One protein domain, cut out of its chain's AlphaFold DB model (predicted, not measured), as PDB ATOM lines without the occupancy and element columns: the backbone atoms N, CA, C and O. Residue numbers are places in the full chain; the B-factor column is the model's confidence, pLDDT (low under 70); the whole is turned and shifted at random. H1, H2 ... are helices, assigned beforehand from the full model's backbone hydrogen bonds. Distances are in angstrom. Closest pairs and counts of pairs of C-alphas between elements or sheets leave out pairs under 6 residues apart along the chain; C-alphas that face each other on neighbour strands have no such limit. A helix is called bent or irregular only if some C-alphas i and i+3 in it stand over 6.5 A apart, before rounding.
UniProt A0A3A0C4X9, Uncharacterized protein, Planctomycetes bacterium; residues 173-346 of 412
ATOM      1  N   VAL A 173      95.206 102.838 148.593       96.94
ATOM      2  CA  VAL A 173      94.804 104.236 148.770       96.94
ATOM      3  C   VAL A 173      95.375 104.751 150.080       96.94
ATOM      4  O   VAL A 173      95.150 104.163 151.141       96.94
ATOM      5  N   PHE A 174      96.115 105.850 150.008       96.38
ATOM      6  CA  PHE A 174      96.596 106.581 151.170       96.38
ATOM      7  C   PHE A 174      95.475 107.392 151.799       96.38
ATOM      8  O   PHE A 174      94.653 107.995 151.113       96.38
ATOM      9  N   ARG A 175      95.489 107.468 153.127       95.06
ATOM     10  CA  ARG A 175      94.673 108.435 153.854       95.06
ATOM     11  C   ARG A 175      95.232 109.825 153.612       95.06
ATOM     12  O   ARG A 175      96.421 110.075 153.824       95.06
ATOM     13  N   THR A 176      94.379 110.736 153.165       93.56
ATOM     14  CA  THR A 176      94.754 112.133 152.945       93.56
ATOM     15  C   THR A 176      93.699 113.062 153.528       93.56
ATOM     16  O   THR A 176      92.526 112.694 153.561       93.56
ATOM     17  N   PRO A 177      94.068 114.284 153.955       91.94
ATOM     18  CA  PRO A 177      93.093 115.254 154.446       91.94
ATOM     19  C   PRO A 177      91.988 115.566 153.433       91.94
ATOM     20  O   PRO A 177      90.895 115.964 153.817       91.94
ATOM     21  N   GLU A 178      92.265 115.447 152.135       91.06
ATOM     22  CA  GLU A 178      91.261 115.573 151.082       91.06
ATOM     23  C   GLU A 178      90.227 114.453 151.177       91.06
ATOM     24  O   GLU A 178      89.048 114.766 151.271       91.06
ATOM     25  N   LEU A 179      90.655 113.185 151.229       93.56
ATOM     26  CA  LEU A 179      89.741 112.040 151.299       93.56
ATOM     27  C   LEU A 179      88.971 111.976 152.626       93.56
ATOM     28  O   LEU A 179      87.775 111.714 152.620       93.56
ATOM     29  N   GLU A 180      89.618 112.287 153.751       92.56
ATOM     30  CA  GLU A 180      88.977 112.249 155.081       92.56
ATOM     31  C   GLU A 180      87.918 113.351 155.273       92.56
ATOM     32  O   GLU A 180      87.058 113.250 156.144       92.56
ATOM     33  N   ARG A 181      87.956 114.424 154.468       91.06
ATOM     34  CA  ARG A 181      86.938 115.491 154.499       91.06
ATOM     35  C   ARG A 181      85.682 115.149 153.697       91.06
ATOM     36  O   ARG A 181      84.700 115.891 153.773       91.06
ATOM     37  N   LEU A 182      85.704 114.086 152.900       88.44
ATOM     38  CA  LEU A 182      84.596 113.742 152.018       88.44
ATOM     39  C   LEU A 182      83.517 112.981 152.781       88.44
ATOM     40  O   LEU A 182      83.766 111.943 153.383       88.44
ATOM     41  N   ASN A 183      82.284 113.480 152.704       90.38
ATOM     42  CA  ASN A 183      81.121 112.801 153.259       90.38
ATOM     43  C   ASN A 183      80.344 112.105 152.139       90.38
ATOM     44  O   ASN A 183      79.385 112.645 151.583       90.38
ATOM     45  N   VAL A 184      80.796 110.902 151.791       92.94
ATOM     46  CA  VAL A 184      80.195 110.083 150.730       92.94
ATOM     47  C   VAL A 184      78.739 109.718 151.025       92.94
ATOM     48  O   VAL A 184      77.927 109.863 150.111       92.94
ATOM     49  N   PRO A 185      78.355 109.320 152.258       94.12
ATOM     50  CA  PRO A 185      76.949 109.090 152.585       94.12
ATOM     51  C   PRO A 185      76.065 110.318 152.345       94.12
ATOM     52  O   PRO A 185      75.015 110.193 151.717       94.12
ATOM     53  N   ALA A 186      76.497 111.513 152.765       95.25
ATOM     54  CA  ALA A 186      75.734 112.742 152.533       95.25
ATOM     55  C   ALA A 186      75.635 113.088 151.042       95.25
ATOM     56  O   ALA A 186      74.574 113.499 150.574       95.25
ATOM     57  N   LEU A 187      76.714 112.886 150.278       94.62
ATOM     58  CA  LEU A 187      76.699 113.097 148.832       94.62
ATOM     59  C   LEU A 187      75.742 112.122 148.129       94.62
ATOM     60  O   LEU A 187      75.011 112.513 147.221       94.62
ATOM     61  N   SER A 188      75.724 110.866 148.575       95.50
ATOM     62  CA  SER A 188      74.826 109.836 148.060       95.50
ATOM     63  C   SER A 188      73.361 110.150 148.362       95.50
ATOM     64  O   SER A 188      72.531 110.119 147.456       95.50
ATOM     65  N   ALA A 189      73.059 110.548 149.603       95.44
ATOM     66  CA  ALA A 189      71.726 110.988 150.005       95.44
ATOM     67  C   ALA A 189      71.262 112.197 149.179       95.44
ATOM     68  O   ALA A 189      70.163 112.192 148.636       95.44
ATOM     69  N   ARG A 190      72.140 113.187 148.970       95.00
ATOM     70  CA  ARG A 190      71.831 114.348 148.128       95.00
ATOM     71  C   ARG A 190      71.510 113.957 146.685       95.00
ATOM     72  O   ARG A 190      70.590 114.518 146.094       95.00
ATOM     73  N   ALA A 191      72.263 113.020 146.109       93.94
ATOM     74  CA  ALA A 191      71.973 112.498 144.777       93.94
ATOM     75  C   ALA A 191      70.602 111.808 144.739       93.94
ATOM     76  O   ALA A 191      69.831 112.030 143.804       93.94
ATOM     77  N   ALA A 192      70.285 111.019 145.771       93.88
ATOM     78  CA  ALA A 192      68.995 110.360 145.905       93.88
ATOM     79  C   ALA A 192      67.839 111.366 145.987       93.88
ATOM     80  O   ALA A 192      66.866 111.205 145.258       93.88
ATOM     81  N   ASP A 193      67.967 112.434 146.779       94.50
ATOM     82  CA  ASP A 193      66.943 113.480 146.901       94.50
ATOM     83  C   ASP A 193      66.620 114.132 145.549       94.50
ATOM     84  O   ASP A 193      65.453 114.292 145.188       94.50
ATOM     85  N   ILE A 194      67.655 114.481 144.775       92.00
ATOM     86  CA  ILE A 194      67.487 115.122 143.462       92.00
ATOM     87  C   ILE A 194      66.817 114.160 142.474       92.00
ATOM     88  O   ILE A 194      65.898 114.551 141.759       92.00
ATOM     89  N   LEU A 195      67.250 112.897 142.443       90.00
ATOM     90  CA  LEU A 195      66.662 111.878 141.572       90.00
ATOM     91  C   LEU A 195      65.213 111.557 141.965       90.00
ATOM     92  O   LEU A 195      64.356 111.405 141.098       90.00
ATOM     93  N   CYS A 196      64.915 111.474 143.262       91.00
ATOM     94  CA  CYS A 196      63.579 111.174 143.774       91.00
ATOM     95  C   CYS A 196      62.582 112.322 143.587       91.00
ATOM     96  O   CYS A 196      61.380 112.062 143.610       91.00
ATOM     97  N   ALA A 197      63.052 113.552 143.350       89.06
ATOM     98  CA  ALA A 197      62.194 114.667 142.956       89.06
ATOM     99  C   ALA A 197      61.549 114.458 141.571       89.06
ATOM    100  O   ALA A 197      60.496 115.036 141.296       89.06
ATOM    101  N   ALA A 198      62.146 113.624 140.710       85.31
ATOM    102  CA  ALA A 198      61.544 113.203 139.450       85.31
ATOM    103  C   ALA A 198      60.651 111.954 139.633       85.31
ATOM    104  O   ALA A 198      60.986 111.060 140.431       85.31
ATOM    105  N   PRO A 199      59.543 111.840 138.867       84.75
ATOM    106  CA  PRO A 199      58.729 110.627 138.824       84.75
ATOM    107  C   PRO A 199      59.580 109.384 138.513       84.75
ATOM    108  O   PRO A 199      60.522 109.502 137.724       84.75
ATOM    109  N   PRO A 200      59.272 108.204 139.093       85.31
ATOM    110  CA  PRO A 200      60.081 106.990 138.944       85.31
ATOM    111  C   PRO A 200      60.473 106.657 137.501       85.31
ATOM    112  O   PRO A 200      61.649 106.403 137.243       85.31
ATOM    113  N   ASP A 201      59.523 106.761 136.571       82.50
ATOM    114  CA  ASP A 201      59.715 106.413 135.158       82.50
ATOM    115  C   ASP A 201      60.640 107.395 134.417       82.50
ATOM    116  O   ASP A 201      61.272 107.037 133.425       82.50
ATOM    117  N   LEU A 202      60.806 108.618 134.941       83.88
ATOM    118  CA  LEU A 202      61.631 109.665 134.329       83.88
ATOM    119  C   LEU A 202      63.055 109.732 134.899       83.88
ATOM    120  O   LEU A 202      63.926 110.372 134.309       83.88
ATOM    121  N   ARG A 203      63.345 109.059 136.021       86.12
ATOM    122  CA  ARG A 203      64.686 109.073 136.645       86.12
ATOM    123  C   ARG A 203      65.793 108.572 135.711       86.12
ATOM    124  O   ARG A 203      66.836 109.225 135.658       86.12
ATOM    125  N   PRO A 204      65.605 107.485 134.930       81.19
ATOM    126  CA  PRO A 204      66.619 107.035 133.977       81.19
ATOM    127  C   PRO A 204      66.944 108.071 132.892       81.19
ATOM    128  O   PRO A 204      68.048 108.058 132.344       81.19
ATOM    129  N   MET A 205      66.029 108.999 132.590       78.12
ATOM    130  CA  MET A 205      66.297 110.057 131.613       78.12
ATOM    131  C   MET A 205      67.295 111.087 132.121       78.12
ATOM    132  O   MET A 205      68.055 111.621 131.321       78.12
ATOM    133  N   ILE A 206      67.355 111.336 133.431       81.69
ATOM    134  CA  ILE A 206      68.369 112.226 134.010       81.69
ATOM    135  C   ILE A 206      69.766 111.700 133.666       81.69
ATOM    136  O   ILE A 206      70.630 112.460 133.232       81.69
ATOM    137  N   ALA A 207      69.970 110.385 133.777       76.31
ATOM    138  CA  ALA A 207      71.215 109.749 133.366       76.31
ATOM    139  C   ALA A 207      71.473 109.908 131.860       76.31
ATOM    140  O   ALA A 207      72.588 110.234 131.465       76.31
ATOM    141  N   LEU A 208      70.450 109.736 131.016       74.06
ATOM    142  CA  LEU A 208      70.579 109.912 129.566       74.06
ATOM    143  C   LEU A 208      70.975 111.349 129.178       74.06
ATOM    144  O   LEU A 208      71.856 111.535 128.341       74.06
ATOM    145  N   ILE A 209      70.368 112.352 129.820       76.69
ATOM    146  CA  ILE A 209      70.688 113.778 129.639       76.69
ATOM    147  C   ILE A 209      72.134 114.057 130.061       76.69
ATOM    148  O   ILE A 209      72.879 114.748 129.359       76.69
ATOM    149  N   LEU A 210      72.544 113.506 131.205       75.19
ATOM    150  CA  LEU A 210      73.899 113.679 131.711       75.19
ATOM    151  C   LEU A 210      74.947 113.045 130.792       75.19
ATOM    152  O   LEU A 210      76.041 113.574 130.624       75.19
ATOM    153  N   ASP A 211      74.617 111.917 130.190       69.56
ATOM    154  CA  ASP A 211      75.557 111.118 129.424       69.56
ATOM    155  C   ASP A 211      75.754 111.596 127.968       69.56
ATOM    156  O   ASP A 211      76.652 111.116 127.277       69.56
ATOM    157  N   GLN A 212      74.960 112.573 127.505       57.69
ATOM    158  CA  GLN A 212      75.066 113.197 126.171       57.69
ATOM    159  C   GLN A 212      75.001 112.197 124.991       57.69
ATOM    160  O   GLN A 212      75.396 112.521 123.876       57.69
ATOM    161  N   GLY A 213      74.487 110.981 125.213       47.16
ATOM    162  CA  GLY A 213      74.218 109.982 124.173       47.16
ATOM    163  C   GLY A 213      75.337 108.975 123.862       47.16
ATOM    164  O   GLY A 213      75.056 107.988 123.180       47.16
ATOM    165  N   GLU A 214      76.563 109.136 124.375       47.62
ATOM    166  CA  GLU A 214      77.686 108.237 124.029       47.62
ATOM    167  C   GLU A 214      77.943 107.098 125.038       47.62
ATOM    168  O   GLU A 214      78.398 106.018 124.656       47.62
ATOM    169  N   GLY A 215      77.659 107.275 126.328       45.28
ATOM    170  CA  GLY A 215      78.043 106.333 127.385       45.28
ATOM    171  C   GLY A 215      77.013 105.250 127.728       45.28
ATOM    172  O   GLY A 215      77.426 104.134 128.018       45.28
ATOM    173  N   LEU A 216      75.704 105.497 127.640       43.34
ATOM    174  CA  LEU A 216      74.633 104.559 128.001       43.34
ATOM    175  C   LEU A 216      74.394 103.543 126.875       43.34
ATOM    176  O   LEU A 216      74.143 102.364 127.132       43.34
ATOM    177  N   GLN A 217      74.537 103.980 125.618       41.22
ATOM    178  CA  GLN A 217      74.543 103.078 124.464       41.22
ATOM    179  C   GLN A 217      75.803 102.205 124.440       41.22
ATOM    180  O   GLN A 217      75.707 101.012 124.155       41.22
ATOM    181  N   SER A 218      76.962 102.762 124.799       45.72
ATOM    182  CA  SER A 218      78.202 101.993 124.956       45.72
ATOM    183  C   SER A 218      78.141 101.045 126.163       45.72
ATOM    184  O   SER A 218      78.564  99.899 126.055       45.72
ATOM    185  N   TYR A 219      77.532 101.473 127.281       43.06
ATOM    186  CA  TYR A 219      77.231 100.666 128.477       43.06
ATOM    187  C   TYR A 219      76.404  99.422 128.145       43.06
ATOM    188  O   TYR A 219      76.753  98.328 128.570       43.06
ATOM    189  N   ARG A 220      75.343  99.560 127.337       43.88
ATOM    190  CA  ARG A 220      74.521  98.407 126.925       43.88
ATOM    191  C   ARG A 220      75.212  97.488 125.914       43.88
ATOM    192  O   ARG A 220      74.835  96.324 125.819       43.88
ATOM    193  N   ARG A 221      76.167  97.999 125.126       40.06
ATOM    194  CA  ARG A 221      76.768  97.267 123.999       40.06
ATOM    195  C   ARG A 221      78.004  96.452 124.358       40.06
ATOM    196  O   ARG A 221      78.207  95.419 123.726       40.06
ATOM    197  N   SER A 222      78.821  96.861 125.330       46.81
ATOM    198  CA  SER A 222      80.027  96.097 125.668       46.81
ATOM    199  C   SER A 222      79.835  95.274 126.942       46.81
ATOM    200  O   SER A 222      79.911  95.762 128.062       46.81
ATOM    201  N   LYS A 223      79.657  93.961 126.772       47.16
ATOM    202  CA  LYS A 223      80.193  93.009 127.750       47.16
ATOM    203  C   LYS A 223      81.695  92.967 127.506       47.16
ATOM    204  O   LYS A 223      82.172  92.118 126.756       47.16
ATOM    205  N   THR A 224      82.431  93.943 128.028       51.91
ATOM    206  CA  THR A 224      83.892  93.891 127.957       51.91
ATOM    207  C   THR A 224      84.324  92.691 128.789       51.91
ATOM    208  O   THR A 224      84.231  92.714 130.013       51.91
ATOM    209  N   SER A 225      84.706  91.605 128.118       57.84
ATOM    210  CA  SER A 225      85.234  90.423 128.786       57.84
ATOM    211  C   SER A 225      86.680  90.719 129.162       57.84
ATOM    212  O   SER A 225      87.557  90.788 128.300       57.84
ATOM    213  N   PHE A 226      86.914  90.987 130.442       70.06
ATOM    214  CA  PHE A 226      88.263  91.060 130.989       70.06
ATOM    215  C   PHE A 226      88.845  89.652 131.108       70.06
ATOM    216  O   PHE A 226      88.084  88.689 131.209       70.06
ATOM    217  N   PRO A 227      90.179  89.500 131.151       79.56
ATOM    218  CA  PRO A 227      90.773  88.218 131.501       79.56
ATOM    219  C   PRO A 227      90.184  87.698 132.822       79.56
ATOM    220  O   PRO A 227      90.227  88.403 133.831       79.56
ATOM    221  N   GLU A 228      89.668  86.466 132.827       81.50
ATOM    222  CA  GLU A 228      89.025  85.836 133.996       81.50
ATOM    223  C   GLU A 228      89.829  85.971 135.309       81.50
ATOM    224  O   GLU A 228      89.244  86.344 136.329       81.50
ATOM    225  N   PRO A 229      91.169  85.784 135.331       86.62
ATOM    226  CA  PRO A 229      91.945  85.971 136.558       86.62
ATOM    227  C   PRO A 229      91.859  87.395 137.125       86.62
ATOM    228  O   PRO A 229      91.762  87.573 138.340       86.62
ATOM    229  N   LEU A 230      91.857  88.405 136.248       87.06
ATOM    230  CA  LEU A 230      91.743  89.812 136.626       87.06
ATOM    231  C   LEU A 230      90.332  90.129 137.131       87.06
ATOM    232  O   LEU A 230      90.198  90.810 138.143       87.06
ATOM    233  N   ALA A 231      89.297  89.613 136.464       86.31
ATOM    234  CA  ALA A 231      87.910  89.779 136.896       86.31
ATOM    235  C   ALA A 231      87.690  89.181 138.296       86.31
ATOM    236  O   ALA A 231      87.188  89.859 139.190       86.31
ATOM    237  N   ALA A 232      88.166  87.954 138.529       88.94
ATOM    238  CA  ALA A 232      88.091  87.311 139.838       88.94
ATOM    239  C   ALA A 232      88.887  88.073 140.916       88.94
ATOM    240  O   ALA A 232      88.463  88.145 142.070       88.94
ATOM    241  N   ALA A 233      90.043  88.644 140.566       92.62
ATOM    242  CA  ALA A 233      90.842  89.453 141.485       92.62
ATOM    243  C   ALA A 233      90.161  90.789 141.836       92.62
ATOM    244  O   ALA A 233      90.135  91.173 143.006       92.62
ATOM    245  N   ALA A 234      89.558  91.455 140.849       92.12
ATOM    246  CA  ALA A 234      88.774  92.670 141.035       92.12
ATOM    247  C   ALA A 234      87.524  92.418 141.897       92.12
ATOM    248  O   ALA A 234      87.231  93.198 142.799       92.12
ATOM    249  N   GLU A 235      86.836  91.294 141.704       92.50
ATOM    250  CA  GLU A 235      85.676  90.922 142.519       92.50
ATOM    251  C   GLU A 235      86.073  90.653 143.981       92.50
ATOM    252  O   GLU A 235      85.457  91.173 144.911       92.50
ATOM    253  N   ARG A 236      87.188  89.943 144.217       93.75
ATOM    254  CA  ARG A 236      87.745  89.789 145.575       93.75
ATOM    255  C   ARG A 236      88.091  91.136 146.211       93.75
ATOM    256  O   ARG A 236      87.902  91.308 147.416       93.75
ATOM    257  N   PHE A 237      88.588  92.087 145.420       96.19
ATOM    258  CA  PHE A 237      88.835  93.445 145.893       96.19
ATOM    259  C   PHE A 237      87.535  94.162 146.277       96.19
ATOM    260  O   PHE A 237      87.456  94.774 147.346       96.19
ATOM    261  N   PHE A 238      86.501  94.065 145.439       95.12
ATOM    262  CA  PHE A 238      85.189  94.645 145.713       95.12
ATOM    263  C   PHE A 238      84.625  94.157 147.054       95.12
ATOM    264  O   PHE A 238      84.280  94.985 147.901       95.12
ATOM    265  N   GLU A 239      84.620  92.838 147.268       94.19
ATOM    266  CA  GLU A 239      84.101  92.192 148.479       94.19
ATOM    267  C   GLU A 239      84.921  92.547 149.725       94.19
ATOM    268  O   GLU A 239      84.374  92.930 150.761       94.19
ATOM    269  N   SER A 240      86.255  92.502 149.632       94.25
ATOM    270  CA  SER A 240      87.113  92.773 150.793       94.25
ATOM    271  C   SER A 240      87.030  94.222 151.286       94.25
ATOM    272  O   SER A 240      87.396  94.502 152.430       94.25
ATOM    273  N   THR A 241      86.555  95.142 150.441       94.44
ATOM    274  CA  THR A 241      86.530  96.581 150.725       94.44
ATOM    275  C   THR A 241      85.154  97.112 151.110       94.44
ATOM    276  O   THR A 241      85.017  98.317 151.320       94.44
ATOM    277  N   LEU A 242      84.127  96.255 151.207       90.81
ATOM    278  CA  LEU A 242      82.742  96.663 151.496       90.81
ATOM    279  C   LEU A 242      82.609  97.485 152.785       90.81
ATOM    280  O   LEU A 242      81.831  98.432 152.829       90.81
ATOM    281  N   CYS A 243      83.398  97.154 153.810       87.75
ATOM    282  CA  CYS A 243      83.338  97.804 155.123       87.75
ATOM    283  C   CYS A 243      84.524  98.736 155.415       87.75
ATOM    284  O   CYS A 243      84.594  99.301 156.505       87.75
ATOM    285  N   THR A 244      85.491  98.860 154.501       90.12
ATOM    286  CA  THR A 244      86.762  99.557 154.775       90.12
ATOM    287  C   THR A 244      87.048 100.725 153.841       90.12
ATOM    288  O   THR A 244      87.763 101.647 154.241       90.12
ATOM    289  N   LEU A 245      86.485 100.709 152.630       93.94
ATOM    290  CA  LEU A 245      86.529 101.807 151.670       93.94
ATOM    291  C   LEU A 245      85.121 102.304 151.381       93.94
ATOM    292  O   LEU A 245      84.183 101.515 151.249       93.94
ATOM    293  N   ASP A 246      84.988 103.616 151.211       95.00
ATOM    294  CA  ASP A 246      83.752 104.193 150.707       95.00
ATOM    295  C   ASP A 246      83.502 103.788 149.244       95.00
ATOM    296  O   ASP A 246      84.412 103.437 148.487       95.00
ATOM    297  N   THR A 247      82.236 103.863 148.842       95.31
ATOM    298  CA  THR A 247      81.763 103.446 147.519       95.31
ATOM    299  C   THR A 247      82.511 104.104 146.359       95.31
ATOM    300  O   THR A 247      82.767 103.449 145.349       95.31
ATOM    301  N   VAL A 248      82.895 105.372 146.490       95.31
ATOM    302  CA  VAL A 248      83.531 106.134 145.407       95.31
ATOM    303  C   VAL A 248      85.005 105.778 145.306       95.31
ATOM    304  O   VAL A 248      85.513 105.569 144.208       95.31
ATOM    305  N   THR A 249      85.691 105.632 146.440       96.62
ATOM    306  CA  THR A 249      87.077 105.165 146.467       96.62
ATOM    307  C   THR A 249      87.188 103.743 145.918       96.62
ATOM    308  O   THR A 249      88.060 103.480 145.090       96.62
ATOM    309  N   THR A 250      86.270 102.835 146.273       96.56
ATOM    310  CA  THR A 250      86.226 101.501 145.651       96.56
ATOM    311  C   THR A 250      85.972 101.586 144.144       96.56
ATOM    312  O   THR A 250      86.650 100.895 143.381       96.56
ATOM    313  N   ALA A 251      85.057 102.451 143.692       94.88
ATOM    314  CA  ALA A 251      84.786 102.637 142.266       94.88
ATOM    315  C   ALA A 251      86.015 103.162 141.509       94.88
ATOM    316  O   ALA A 251      86.296 102.703 140.403       94.88
ATOM    317  N   ALA A 252      86.786 104.071 142.114       95.19
ATOM    318  CA  ALA A 252      88.037 104.559 141.546       95.19
ATOM    319  C   ALA A 252      89.079 103.436 141.433       95.19
ATOM    320  O   ALA A 252      89.661 103.240 140.365       95.19
ATOM    321  N   CYS A 253      89.280 102.662 142.501       95.62
ATOM    322  CA  CYS A 253      90.203 101.529 142.503       95.62
ATOM    323  C   CYS A 253      89.871 100.508 141.407       95.62
ATOM    324  O   CYS A 253      90.759 100.121 140.649       95.62
ATOM    325  N   LEU A 254      88.604 100.103 141.290       93.06
ATOM    326  CA  LEU A 254      88.169  99.108 140.308       93.06
ATOM    327  C   LEU A 254      88.187  99.661 138.882       93.06
ATOM    328  O   LEU A 254      88.807  99.065 138.003       93.06
ATOM    329  N   GLY A 255      87.583 100.829 138.656       90.00
ATOM    330  CA  GLY A 255      87.483 101.431 137.328       90.00
ATOM    331  C   GLY A 255      88.839 101.742 136.706       90.00
ATOM    332  O   GLY A 255      89.121 101.324 135.582       90.00
ATOM    333  N   PHE A 256      89.709 102.434 137.444       91.00
ATOM    334  CA  PHE A 256      91.042 102.758 136.946       91.00
ATOM    335  C   PHE A 256      91.997 101.570 137.015       91.00
ATOM    336  O   PHE A 256      92.826 101.416 136.122       91.00
ATOM    337  N   GLY A 257      91.895 100.721 138.039       91.00
ATOM    338  CA  GLY A 257      92.782  99.569 138.172       91.00
ATOM    339  C   GLY A 257      92.612  98.574 137.036       91.00
ATOM    340  O   GLY A 257      93.606  98.147 136.450       91.00
ATOM    341  N   VAL A 258      91.366  98.252 136.671       88.38
ATOM    342  CA  VAL A 258      91.087  97.342 135.553       88.38
ATOM    343  C   VAL A 258      91.517  97.977 134.232       88.38
ATOM    344  O   VAL A 258      92.210  97.332 133.449       88.38
ATOM    345  N   ALA A 259      91.225  99.264 134.014       87.25
ATOM    346  CA  ALA A 259      91.719  99.984 132.839       87.25
ATOM    347  C   ALA A 259      93.244  99.917 132.696       87.25
ATOM    348  O   ALA A 259      93.752  99.627 131.616       87.25
ATOM    349  N   ARG A 260      93.983 100.141 133.785       87.56
ATOM    350  CA  ARG A 260      95.452 100.088 133.783       87.56
ATOM    351  C   ARG A 260      95.985  98.684 133.530       87.56
ATOM    352  O   ARG A 260      96.970  98.538 132.800       87.56
ATOM    353  N   ALA A 261      95.348  97.670 134.114       85.38
ATOM    354  CA  ALA A 261      95.686  96.266 133.899       85.38
ATOM    355  C   ALA A 261      95.447  95.836 132.442       85.38
ATOM    356  O   ALA A 261      96.247  95.094 131.885       85.38
ATOM    357  N   CYS A 262      94.403  96.371 131.805       83.69
ATOM    358  CA  CYS A 262      94.064  96.125 130.402       83.69
ATOM    359  C   CYS A 262      94.690  97.126 129.416       83.69
ATOM    360  O   CYS A 262      94.368  97.091 128.233       83.69
ATOM    361  N   HIS A 263      95.575  98.016 129.875       83.69
ATOM    362  CA  HIS A 263      96.243  99.030 129.048       83.69
ATOM    363  C   HIS A 263      95.302  99.981 128.292       83.69
ATOM    364  O   HIS A 263      95.642 100.472 127.215       83.69
ATOM    365  N   VAL A 264      94.149 100.298 128.878       82.00
ATOM    366  CA  VAL A 264      93.238 101.318 128.356       82.00
ATOM    367  C   VAL A 264      93.906 102.689 128.465       82.00
ATOM    368  O   VAL A 264      94.242 103.148 129.557       82.00
ATOM    369  N   GLN A 265      94.097 103.347 127.323       77.81
ATOM    370  CA  GLN A 265      94.712 104.680 127.243       77.81
ATOM    371  C   GLN A 265      93.725 105.765 126.833       77.81
ATOM    372  O   GLN A 265      93.967 106.938 127.116       77.81
ATOM    373  N   ASP A 266      92.643 105.391 126.149       80.62
ATOM    374  CA  ASP A 266      91.669 106.341 125.638       80.62
ATOM    375  C   ASP A 266      90.632 106.686 126.721       80.62
ATOM    376  O   ASP A 266      89.865 105.816 127.142       80.62
ATOM    377  N   PRO A 267      90.553 107.957 127.159       76.31
ATOM    378  CA  PRO A 267      89.455 108.455 127.978       76.31
ATOM    379  C   PRO A 267      88.059 108.139 127.444       76.31
ATOM    380  O   PRO A 267      87.131 108.063 128.245       76.31
ATOM    381  N   ALA A 268      87.889 108.001 126.125       75.62
ATOM    382  CA  ALA A 268      86.603 107.701 125.508       75.62
ATOM    383  C   ALA A 268      86.186 106.232 125.680       75.62
ATOM    384  O   ALA A 268      84.983 105.959 125.661       75.62
ATOM    385  N   ASP A 269      87.118 105.318 125.974       76.19
ATOM    386  CA  ASP A 269      86.825 103.896 126.177       76.19
ATOM    387  C   ASP A 269      85.760 103.711 127.281       76.19
ATOM    388  O   ASP A 269      85.943 104.189 128.404       76.19
ATOM    389  N   PRO A 270      84.611 103.073 126.997       75.25
ATOM    390  CA  PRO A 270      83.515 102.963 127.956       75.25
ATOM    391  C   PRO A 270      83.810 102.016 129.127       75.25
ATOM    392  O   PRO A 270      83.188 102.158 130.181       75.25
ATOM    393  N   CYS A 271      84.757 101.090 128.974       74.44
ATOM    394  CA  CYS A 271      85.081 100.016 129.911       74.44
ATOM    395  C   CYS A 271      85.248 100.492 131.365       74.44
ATOM    396  O   CYS A 271      84.602 100.003 132.294       74.44
ATOM    397  N   HIS A 272      86.081 101.508 131.574       78.88
ATOM    398  CA  HIS A 272      86.370 101.994 132.918       78.88
ATOM    399  C   HIS A 272      85.175 102.741 133.529       78.88
ATOM    400  O   HIS A 272      84.960 102.683 134.738       78.88
ATOM    401  N   ARG A 273      84.365 103.432 132.708       81.44
ATOM    402  CA  ARG A 273      83.177 104.166 133.182       81.44
ATOM    403  C   ARG A 273      82.074 103.195 133.558       81.44
ATOM    404  O   ARG A 273      81.409 103.419 134.560       81.44
ATOM    405  N   GLN A 274      81.922 102.118 132.790       78.44
ATOM    406  CA  GLN A 274      81.014 101.020 133.108       78.44
ATOM    407  C   GLN A 274      81.351 100.414 134.466       78.44
ATOM    408  O   GLN A 274      80.461 100.305 135.297       78.44
ATOM    409  N   MET A 275      82.626 100.112 134.721       82.94
ATOM    410  CA  MET A 275      83.068  99.572 136.008       82.94
ATOM    411  C   MET A 275      82.794 100.543 137.166       82.94
ATOM    412  O   MET A 275      82.299 100.139 138.212       82.94
ATOM    413  N   ILE A 276      83.047 101.842 136.972       88.88
ATOM    414  CA  ILE A 276      82.690 102.861 137.971       88.88
ATOM    415  C   ILE A 276      81.182 102.825 138.250       88.88
ATOM    416  O   ILE A 276      80.783 102.772 139.408       88.88
ATOM    417  N   GLN A 277      80.344 102.831 137.209       86.56
ATOM    418  CA  GLN A 277      78.886 102.800 137.366       86.56
ATOM    419  C   GLN A 277      78.387 101.513 138.021       86.56
ATOM    420  O   GLN A 277      77.519 101.584 138.884       86.56
ATOM    421  N   ASP A 278      78.939 100.360 137.645       85.25
ATOM    422  CA  ASP A 278      78.604  99.069 138.243       85.25
ATOM    423  C   ASP A 278      78.843  99.088 139.756       85.25
ATOM    424  O   ASP A 278      77.944  98.775 140.534       85.25
ATOM    425  N   VAL A 279      80.005  99.579 140.194       90.44
ATOM    426  CA  VAL A 279      80.326  99.692 141.621       90.44
ATOM    427  C   VAL A 279      79.387 100.659 142.338       90.44
ATOM    428  O   VAL A 279      78.904 100.336 143.427       90.44
ATOM    429  N   LEU A 280      79.110 101.829 141.747       91.50
ATOM    430  CA  LEU A 280      78.170 102.799 142.317       91.50
ATOM    431  C   LEU A 280      76.778 102.172 142.495       91.50
ATOM    432  O   LEU A 280      76.186 102.313 143.563       91.50
ATOM    433  N   LEU A 281      76.285 101.435 141.496       88.19
ATOM    434  CA  LEU A 281      74.991 100.750 141.540       88.19
ATOM    435  C   LEU A 281      74.966  99.621 142.575       88.19
ATOM    436  O   LEU A 281      74.072  99.586 143.420       88.19
ATOM    437  N   ARG A 282      75.952  98.718 142.542       88.00
ATOM    438  CA  ARG A 282      76.039  97.557 143.444       88.00
ATOM    439  C   ARG A 282      76.169  97.964 144.909       88.00
ATOM    440  O   ARG A 282      75.686  97.252 145.782       88.00
ATOM    441  N   ARG A 283      76.790  99.116 145.185       92.12
ATOM    442  CA  ARG A 283      76.892  99.698 146.533       92.12
ATOM    443  C   ARG A 283      75.792 100.716 146.857       92.12
ATOM    444  O   ARG A 283      75.885 101.392 147.878       92.12
ATOM    445  N   GLY A 284      74.764 100.829 146.014       89.50
ATOM    446  CA  GLY A 284      73.561 101.616 146.295       89.50
ATOM    447  C   GLY A 284      73.779 103.128 146.341       89.50
ATOM    448  O   GLY A 284      73.127 103.809 147.127       89.50
ATOM    449  N   PHE A 285      74.698 103.673 145.542       92.00
ATOM    450  CA  PHE A 285      74.909 105.116 145.489       92.00
ATOM    451  C   PHE A 285      73.733 105.820 144.790       92.00
ATOM    452  O   PHE A 285      73.479 105.584 143.611       92.00
ATOM    453  N   GLY A 286      73.061 106.743 145.483       90.06
ATOM    454  CA  GLY A 286      71.909 107.470 144.944       90.06
ATOM    455  C   GLY A 286      70.625 106.642 145.024       90.06
ATOM    456  O   GLY A 286      70.242 106.200 146.104       90.06
ATOM    457  N   VAL A 287      69.935 106.456 143.894       87.31
ATOM    458  CA  VAL A 287      68.700 105.653 143.828       87.31
ATOM    459  C   VAL A 287      69.016 104.275 143.242       87.31
ATOM    460  O   VAL A 287      69.613 104.212 142.163       87.31
ATOM    461  N   PRO A 288      68.591 103.167 143.884       83.06
ATOM    462  CA  PRO A 288      68.789 101.824 143.348       83.06
ATOM    463  C   PRO A 288      68.314 101.690 141.896       83.06
ATOM    464  O   PRO A 288      67.201 102.087 141.554       83.06
ATOM    465  N   GLY A 289      69.173 101.129 141.041       78.19
ATOM    466  CA  GLY A 289      68.880 100.899 139.622       78.19
ATOM    467  C   GLY A 289      69.002 102.127 138.711       78.19
ATOM    468  O   GLY A 289      68.883 101.977 137.497       78.19
ATOM    469  N   VAL A 290      69.275 103.322 139.247       80.44
ATOM    470  CA  VAL A 290      69.488 104.536 138.446       80.44
ATOM    471  C   VAL A 290      70.984 104.798 138.308       80.44
ATOM    472  O   VAL A 290      71.690 104.974 139.297       80.44
ATOM    473  N   THR A 291      71.481 104.831 137.071       80.62
ATOM    474  CA  THR A 291      72.882 105.169 136.799       80.62
ATOM    475  C   THR A 291      73.144 106.646 137.073       80.62
ATOM    476  O   THR A 291      72.299 107.505 136.829       80.62
ATOM    477  N   LEU A 292      74.352 106.956 137.540       79.88
ATOM    478  CA  LEU A 292      74.783 108.329 137.775       79.88
ATOM    479  C   LEU A 292      76.060 108.600 136.972       79.88
ATOM    480  O   LEU A 292      77.161 108.545 137.530       79.88
ATOM    481  N   PRO A 293      75.949 108.860 135.658       72.19
ATOM    482  CA  PRO A 293      77.099 108.973 134.773       72.19
ATOM    483  C   PRO A 293      78.002 110.138 135.195       72.19
ATOM    484  O   PRO A 293      77.739 111.310 134.943       72.19
ATOM    485  N   VAL A 294      79.126 109.792 135.827       78.19
ATOM    486  CA  VAL A 294      80.200 110.735 136.188       78.19
ATOM    487  C   VAL A 294      81.015 111.150 134.949       78.19
ATOM    488  O   VAL A 294      81.810 112.088 134.999       78.19
ATOM    489  N   SER A 295      80.773 110.469 133.821       72.44
ATOM    490  CA  SER A 295      81.415 110.650 132.517       72.44
ATOM    491  C   SER A 295      81.416 112.105 132.056       72.44
ATOM    492  O   SER A 295      82.447 112.586 131.601       72.44
ATOM    493  N   MET A 296      80.307 112.834 132.218       73.38
ATOM    494  CA  MET A 296      80.216 114.218 131.749       73.38
ATOM    495  C   MET A 296      81.280 115.118 132.383       73.38
ATOM    496  O   MET A 296      81.897 115.937 131.704       73.38
ATOM    497  N   VAL A 297      81.495 114.985 133.693       81.94
ATOM    498  CA  VAL A 297      82.445 115.835 134.416       81.94
ATOM    499  C   VAL A 297      83.873 115.359 134.180       81.94
ATOM    500  O   VAL A 297      84.750 116.183 133.912       81.94
ATOM    501  N   SER A 298      84.116 114.046 134.213       78.25
ATOM    502  CA  SER A 298      85.461 113.513 133.978       78.25
ATOM    503  C   SER A 298      85.947 113.788 132.551       78.25
ATOM    504  O   SER A 298      87.096 114.183 132.360       78.25
ATOM    505  N   LEU A 299      85.065 113.700 131.548       78.94
ATOM    506  CA  LEU A 299      85.370 114.019 130.150       78.94
ATOM    507  C   LEU A 299      85.485 115.523 129.872       78.94
ATOM    508  O   LEU A 299      86.027 115.889 128.834       78.94
ATOM    509  N   LYS A 300      85.044 116.409 130.773       83.75
ATOM    510  CA  LYS A 300      85.408 117.838 130.715       83.75
ATOM    511  C   LYS A 300      86.847 118.081 131.186       83.75
ATOM    512  O   LYS A 300      87.449 119.078 130.805       83.75
ATOM    513  N   ARG A 301      87.429 117.151 131.953       86.56
ATOM    514  CA  ARG A 301      88.811 117.179 132.469       86.56
ATOM    515  C   ARG A 301      89.698 116.143 131.764       86.56
ATOM    516  O   ARG A 301      90.412 115.382 132.419       86.56
ATOM    517  N   LYS A 302      89.649 116.085 130.423       83.69
ATOM    518  CA  LYS A 302      90.287 115.012 129.628       83.69
ATOM    519  C   LYS A 302      91.774 114.828 129.924       83.69
ATOM    520  O   LYS A 302      92.233 113.691 129.937       83.69
ATOM    521  N   ASP A 303      92.511 115.906 130.177       87.56
ATOM    522  CA  ASP A 303      93.958 115.830 130.403       87.56
ATOM    523  C   ASP A 303      94.306 115.242 131.772       87.56
ATOM    524  O   ASP A 303      95.154 114.356 131.861       87.56
ATOM    525  N   ASP A 304      93.614 115.663 132.837       87.25
ATOM    526  CA  ASP A 304      93.717 115.030 134.160       87.25
ATOM    527  C   ASP A 304      93.387 113.545 134.059       87.25
ATOM    528  O   ASP A 304      94.115 112.686 134.557       87.25
ATOM    529  N   TYR A 305      92.301 113.247 133.354       86.81
ATOM    530  CA  TYR A 305      91.788 111.902 133.256       86.81
ATOM    531  C   TYR A 305      92.707 110.969 132.467       86.81
ATOM    532  O   TYR A 305      93.035 109.876 132.932       86.81
ATOM    533  N   ARG A 306      93.202 111.433 131.312       87.75
ATOM    534  CA  ARG A 306      94.197 110.718 130.512       87.75
ATOM    535  C   ARG A 306      95.461 110.476 131.325       87.75
ATOM    536  O   ARG A 306      95.935 109.348 131.351       87.75
ATOM    537  N   ARG A 307      95.959 111.489 132.049       88.12
ATOM    538  CA  ARG A 307      97.130 111.334 132.928       88.12
ATOM    539  C   ARG A 307      96.930 110.214 133.942       88.12
ATOM    540  O   ARG A 307      97.828 109.398 134.104       88.12
ATOM    541  N   LEU A 308      95.769 110.135 134.591       89.12
ATOM    542  CA  LEU A 308      95.475 109.093 135.580       89.12
ATOM    543  C   LEU A 308      95.381 107.690 134.966       89.12
ATOM    544  O   LEU A 308      95.885 106.730 135.561       89.12
ATOM    545  N   LEU A 309      94.794 107.570 133.772       84.12
ATOM    546  CA  LEU A 309      94.758 106.312 133.021       84.12
ATOM    547  C   LEU A 309      96.171 105.855 132.626       84.12
ATOM    548  O   LEU A 309      96.488 104.675 132.746       84.12
ATOM    549  N   THR A 310      97.050 106.788 132.245       80.69
ATOM    550  CA  THR A 310      98.399 106.479 131.745       80.69
ATOM    551  C   THR A 310      99.516 106.556 132.795       80.69
ATOM    552  O   THR A 310     100.676 106.347 132.443       80.69
ATOM    553  N   ALA A 311      99.225 106.874 134.064       73.50
ATOM    554  CA  ALA A 311     100.217 107.101 135.131       73.50
ATOM    555  C   ALA A 311     100.919 105.811 135.622       73.50
ATOM    556  O   ALA A 311     100.870 105.478 136.805       73.50
ATOM    557  N   GLY A 312     101.509 105.024 134.724       68.44
ATOM    558  CA  GLY A 312     102.099 103.709 134.995       68.44
ATOM    559  C   GLY A 312     101.250 102.548 134.467       68.44
ATOM    560  O   GLY A 312     100.192 102.749 133.878       68.44
ATOM    561  N   ARG A 313     101.739 101.319 134.661       65.38
ATOM    562  CA  ARG A 313     101.089 100.077 134.208       65.38
ATOM    563  C   ARG A 313     100.849  99.139 135.390       65.38
ATOM    564  O   ARG A 313     101.529  99.255 136.406       65.38
ATOM    565  N   GLY A 314      99.917  98.202 135.225       80.31
ATOM    566  CA  GLY A 314      99.635  97.156 136.208       80.31
ATOM    567  C   GLY A 314      98.598  97.542 137.266       80.31
ATOM    568  O   GLY A 314      98.197  98.702 137.390       80.31
ATOM    569  N   ALA A 315      98.159  96.527 138.009       84.56
ATOM    570  CA  ALA A 315      97.072  96.602 138.987       84.56
ATOM    571  C   ALA A 315      97.541  96.789 140.445       84.56
ATOM    572  O   ALA A 315      96.723  96.870 141.360       84.56
ATOM    573  N   LEU A 316      98.856  96.871 140.656       91.38
ATOM    574  CA  LEU A 316      99.483  97.262 141.915       91.38
ATOM    575  C   LEU A 316      99.902  98.723 141.767       91.38
ATOM    576  O   LEU A 316     100.863  99.016 141.062       91.38
ATOM    577  N   PHE A 317      99.148  99.658 142.335       92.25
ATOM    578  CA  PHE A 317      99.453 101.084 142.203       92.25
ATOM    579  C   PHE A 317      98.830 101.902 143.333       92.25
ATOM    580  O   PHE A 317      97.915 101.449 144.023       92.25
ATOM    581  N   ASP A 318      99.332 103.126 143.491       94.12
ATOM    582  CA  ASP A 318      98.711 104.148 144.325       94.12
ATOM    583  C   ASP A 318      97.474 104.722 143.615       94.12
ATOM    584  O   ASP A 318      97.592 105.495 142.661       94.12
ATOM    585  N   ALA A 319      96.291 104.333 144.087       95.31
ATOM    586  CA  ALA A 319      94.993 104.783 143.594       95.31
ATOM    587  C   ALA A 319      94.491 106.063 144.288       95.31
ATOM    588  O   ALA A 319      93.394 106.538 143.996       95.31
ATOM    589  N   THR A 320      95.278 106.663 145.187       95.44
ATOM    590  CA  THR A 320      94.924 107.921 145.863       95.44
ATOM    591  C   THR A 320      94.557 109.055 144.901       95.44
ATOM    592  O   THR A 320      93.495 109.653 145.093       95.44
ATOM    593  N   PRO A 321      95.355 109.383 143.861       93.94
ATOM    594  CA  PRO A 321      94.989 110.474 142.957       93.94
ATOM    595  C   PRO A 321      93.732 110.145 142.137       93.94
ATOM    596  O   PRO A 321      92.942 111.040 141.844       93.94
ATOM    597  N   HIS A 322      93.500 108.865 141.827       94.38
ATOM    598  CA  HIS A 322      92.293 108.387 141.150       94.38
ATOM    599  C   HIS A 322      91.049 108.550 142.020       94.38
ATOM    600  O   HIS A 322      90.024 109.027 141.533       94.38
ATOM    601  N   ALA A 323      91.149 108.199 143.304       95.69
ATOM    602  CA  ALA A 323      90.079 108.376 144.276       95.69
ATOM    603  C   ALA A 323      89.721 109.859 144.421       95.69
ATOM    604  O   ALA A 323      88.565 110.224 144.226       95.69
ATOM    605  N   VAL A 324      90.710 110.727 144.668       95.06
ATOM    606  CA  VAL A 324      90.497 112.182 144.786       95.06
ATOM    607  C   VAL A 324      89.820 112.744 143.533       95.06
ATOM    608  O   VAL A 324      88.812 113.440 143.638       95.06
ATOM    609  N   PHE A 325      90.314 112.389 142.345       94.38
ATOM    610  CA  PHE A 325      89.730 112.839 141.083       94.38
ATOM    611  C   PHE A 325      88.272 112.398 140.916       94.38
ATOM    612  O   PHE A 325      87.422 113.207 140.533       94.38
ATOM    613  N   LEU A 326      87.964 111.124 141.188       94.31
ATOM    614  CA  LEU A 326      86.606 110.613 141.018       94.31
ATOM    615  C   LEU A 326      85.644 111.252 142.021       94.31
ATOM    616  O   LEU A 326      84.527 111.602 141.644       94.31
ATOM    617  N   HIS A 327      86.090 111.470 143.257       94.62
ATOM    618  CA  HIS A 327      85.330 112.200 144.269       94.62
ATOM    619  C   HIS A 327      85.006 113.630 143.842       94.62
ATOM    620  O   HIS A 327      83.854 114.047 143.938       94.62
ATOM    621  N   GLU A 328      85.982 114.376 143.321       93.38
ATOM    622  CA  GLU A 328      85.751 115.727 142.791       93.38
ATOM    623  C   GLU A 328      84.746 115.729 141.633       93.38
ATOM    624  O   GLU A 328      83.859 116.591 141.566       93.38
ATOM    625  N   CYS A 329      84.868 114.755 140.725       92.56
ATOM    626  CA  CYS A 329      83.947 114.617 139.605       92.56
ATOM    627  C   CYS A 329      82.534 114.304 140.096       92.56
ATOM    628  O   CYS A 329      81.590 114.972 139.688       92.56
ATOM    629  N   LEU A 330      82.392 113.345 141.011       92.69
ATOM    630  CA  LEU A 330      81.104 112.936 141.559       92.69
ATOM    631  C   LEU A 330      80.442 114.060 142.354       92.69
ATOM    632  O   LEU A 330      79.251 114.307 142.184       92.69
ATOM    633  N   LYS A 331      81.217 114.790 143.162       93.25
ATOM    634  CA  LYS A 331      80.738 115.977 143.873       93.25
ATOM    635  C   LYS A 331      80.159 116.999 142.900       93.25
ATOM    636  O   LYS A 331      79.024 117.432 143.060       93.25
ATOM    637  N   THR A 332      80.906 117.324 141.848       93.19
ATOM    638  CA  THR A 332      80.452 118.253 140.803       93.19
ATOM    639  C   THR A 332      79.215 117.729 140.071       93.19
ATOM    640  O   THR A 332      78.305 118.505 139.777       93.19
ATOM    641  N   THR A 333      79.152 116.423 139.798       91.56
ATOM    642  CA  THR A 333      77.979 115.790 139.189       91.56
ATOM    643  C   THR A 333      76.752 115.981 140.069       91.56
ATOM    644  O   THR A 333      75.743 116.469 139.584       91.56
ATOM    645  N   VAL A 334      76.831 115.661 141.360       92.62
ATOM    646  CA  VAL A 334      75.681 115.728 142.275       92.62
ATOM    647  C   VAL A 334      75.276 117.166 142.602       92.62
ATOM    648  O   VAL A 334      74.088 117.462 142.689       92.62
ATOM    649  N   GLU A 335      76.236 118.072 142.786       92.81
ATOM    650  CA  GLU A 335      75.951 119.448 143.208       92.81
ATOM    651  C   GLU A 335      75.517 120.364 142.059       92.81
ATOM    652  O   GLU A 335      74.841 121.359 142.315       92.81
ATOM    653  N   LYS A 336      75.911 120.061 140.814       91.25
ATOM    654  CA  LYS A 336      75.666 120.936 139.655       91.25
ATOM    655  C   LYS A 336      74.964 120.212 138.515       91.25
ATOM    656  O   LYS A 336      73.828 120.529 138.190       91.25
ATOM    657  N   ALA A 337      75.619 119.201 137.943       89.88
ATOM    658  CA  ALA A 337      75.137 118.592 136.706       89.88
ATOM    659  C   ALA A 337      73.788 117.877 136.884       89.88
ATOM    660  O   ALA A 337      72.935 117.935 136.006       89.88
ATOM    661  N   LEU A 338      73.594 117.202 138.017       90.38
ATOM    662  CA  LEU A 338      72.400 116.424 138.313       90.38
ATOM    663  C   LEU A 338      71.159 117.320 138.506       90.38
ATOM    664  O   LEU A 338      70.149 117.033 137.864       90.38
ATOM    665  N   PRO A 339      71.210 118.416 139.295       91.44
ATOM    666  CA  PRO A 339      70.147 119.421 139.311       91.44
ATOM    667  C   PRO A 339      69.820 119.982 137.924       91.44
ATOM    668  O   PRO A 339      68.645 120.030 137.559       91.44
ATOM    669  N   ASP A 340      70.837 120.353 137.142       89.50
ATOM    670  CA  ASP A 340      70.647 120.917 135.800       89.50
ATOM    671  C   ASP A 340      69.944 119.911 134.872       89.50
ATOM    672  O   ASP A 340      68.987 120.246 134.173       89.50
ATOM    673  N   ALA A 341      70.366 118.644 134.910       87.44
ATOM    674  CA  ALA A 341      69.761 117.573 134.127       87.44
ATOM    675  C   ALA A 341      68.317 117.274 134.556       87.44
ATOM    676  O   ALA A 341      67.459 117.058 133.701       87.44
ATOM    677  N   ALA A 342      68.025 117.305 135.860       87.69
ATOM    678  CA  ALA A 342      66.666 117.138 136.369       87.69
ATOM    679  C   ALA A 342      65.735 118.271 135.895       87.69
ATOM    680  O   ALA A 342      64.602 118.014 135.492       87.69
ATOM    681  N   GLN A 343      66.219 119.517 135.868       87.69
ATOM    682  CA  GLN A 343      65.466 120.663 135.339       87.69
ATOM    683  C   GLN A 343      65.281 120.602 133.813       87.69
ATOM    684  O   GLN A 343      64.306 121.138 133.282       87.69
ATOM    685  N   ALA A 344      66.185 119.930 133.100       86.88
ATOM    686  CA  ALA A 344      66.127 119.782 131.651       86.88
ATOM    687  C   ALA A 344      65.133 118.708 131.164       86.88
ATOM    688  O   ALA A 344      64.849 118.679 129.965       86.88
ATOM    689  N   ILE A 345      64.570 117.865 132.045       85.69
ATOM    690  CA  ILE A 345      63.666 116.760 131.659       85.69
ATOM    691  C   ILE A 345      62.532 117.209 130.715       85.69
ATOM    692  O   ILE A 345      62.391 116.592 129.657       85.69
ATOM    693  N   PRO A 346      61.751 118.275 131.004       83.19
ATOM    694  CA  PRO A 346      60.638 118.660 130.131       83.19
ATOM    695  C   PRO A 346      61.104 119.072 128.729       83.19
ATOM    696  O   PRO A 346      60.480 118.714 127.732       83.19
TER     697      PRO A 346
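What this domain is: This is residues 173 to 346 of the 412 residues of an uncharacterized protein of Planctomycetes bacterium (UniProt A0A3A0C4X9). The domain is a compact body of helices built along one long helix, H10, with the antiparallel pair H6 and H7 in the middle and the first part of H6 packed on the first part of H10. H2 runs side by side with the later part of H10, H3 and H8 cross H10, H5 packs on H6, and the shorter H4 and H9 pack on H7 and H6. The printed part has 174 residues with ten named helices, H1 to H10 in chain order, and no named strand; the class is all helix, with 119 residues in helices. The whole is compact, with a radius of gyration of the C-alphas of 15.3 A, and rounded, spanning 45 by 36 by 30 A.

How they stand to each other: H1, residues 177 to 180, only just touches H10, residues 320 to 346, with 3 pairs of C-alphas within 8 A; the closest are those of Leu 179 and Val 324, 6.6 A. H10 is the hub, touching five helices. H2, residues 184 to 196, touches residues 331 to 342 of H10 at a shallow tilt of 16 degrees, the same way; the closest C-alphas are those of Ala 191 and Val 334, 5.5 A. H3, residues 200 to 211, touches residues 337 to 345 of H10 at a steep tilt of 59 degrees, opposite ways, closest at the C-alphas of Ile 206 and Ala 341, 5.5 A. H4, residues 215 to 221, touches residues 270 to 274 of H7, residues 270 to 282; they are about perpendicular at 88 degrees, with the C-alphas of Tyr 219 and Gln 274 closest at 6.0 A. H5, residues 228 to 240, and H6, residues 247 to 261, form a helical hairpin at a shallow tilt of 19 degrees, with the C-alphas of Ala 234 and Leu 254 closest at 6.5 A. H6 and H7 form another, at 29 degrees, with the C-alphas of Gly 255 and His 272 closest at 4.6 A. H6 touches residues 322 to 327 of H10, opposite ways at 67 degrees, a steep tilt only just short of perpendicular, with the C-alphas of Thr 249 and Ala 323 closest at 4.9 A. H8, residues 295 to 300, touches residues 326 to 333 of H10, only just about perpendicular at 72 degrees; the C-alphas of Val 297 and Cys 329 are closest at 5.5 A. H9, residues 302 to 310, touches residues 256 to 260 of H6, with the C-alphas of Arg 260 and Leu 309 closest at 6.3 A. H7 and H10 are apart. Every O i to N i+4 pair is within hydrogen-bond range in H2 and H4 to H9, against 4 of 8 in H3 and 20 of 23 in H10; H1 is too short for such a pair.

Where its parts are: H1 begins at C-alpha 177, (93.093, 115.254, 154.446). From first to last C-alpha H2 measures 18.0 A, H3 18.6 A, H5 18.3 A, H6 20.8 A and H7 18.0 A. H6 begins at C-alpha 247, (81.763, 103.446, 147.519). H10 is the longest helix, 39.2 A, and ends at C-alpha 346, (60.638, 118.660, 130.131). It has a kink of 37 degrees near residue 337. H3 and H10 are irregular: C-alphas 201 and 204 are 7.0 A apart, and C-alphas 343 and 346 are 7.4 A apart.

The domain as a whole: The two C-alphas farthest apart are those of Leu 316 and Pro 346, 45.9 A. The printed part has no cut. The link from H7 to H8, residues 283 to 294, is long. Mean pLDDT of the printed part is 84.2; residues 211 to 225 and 312 to 313 are under 70, and H4 has a mean of 43.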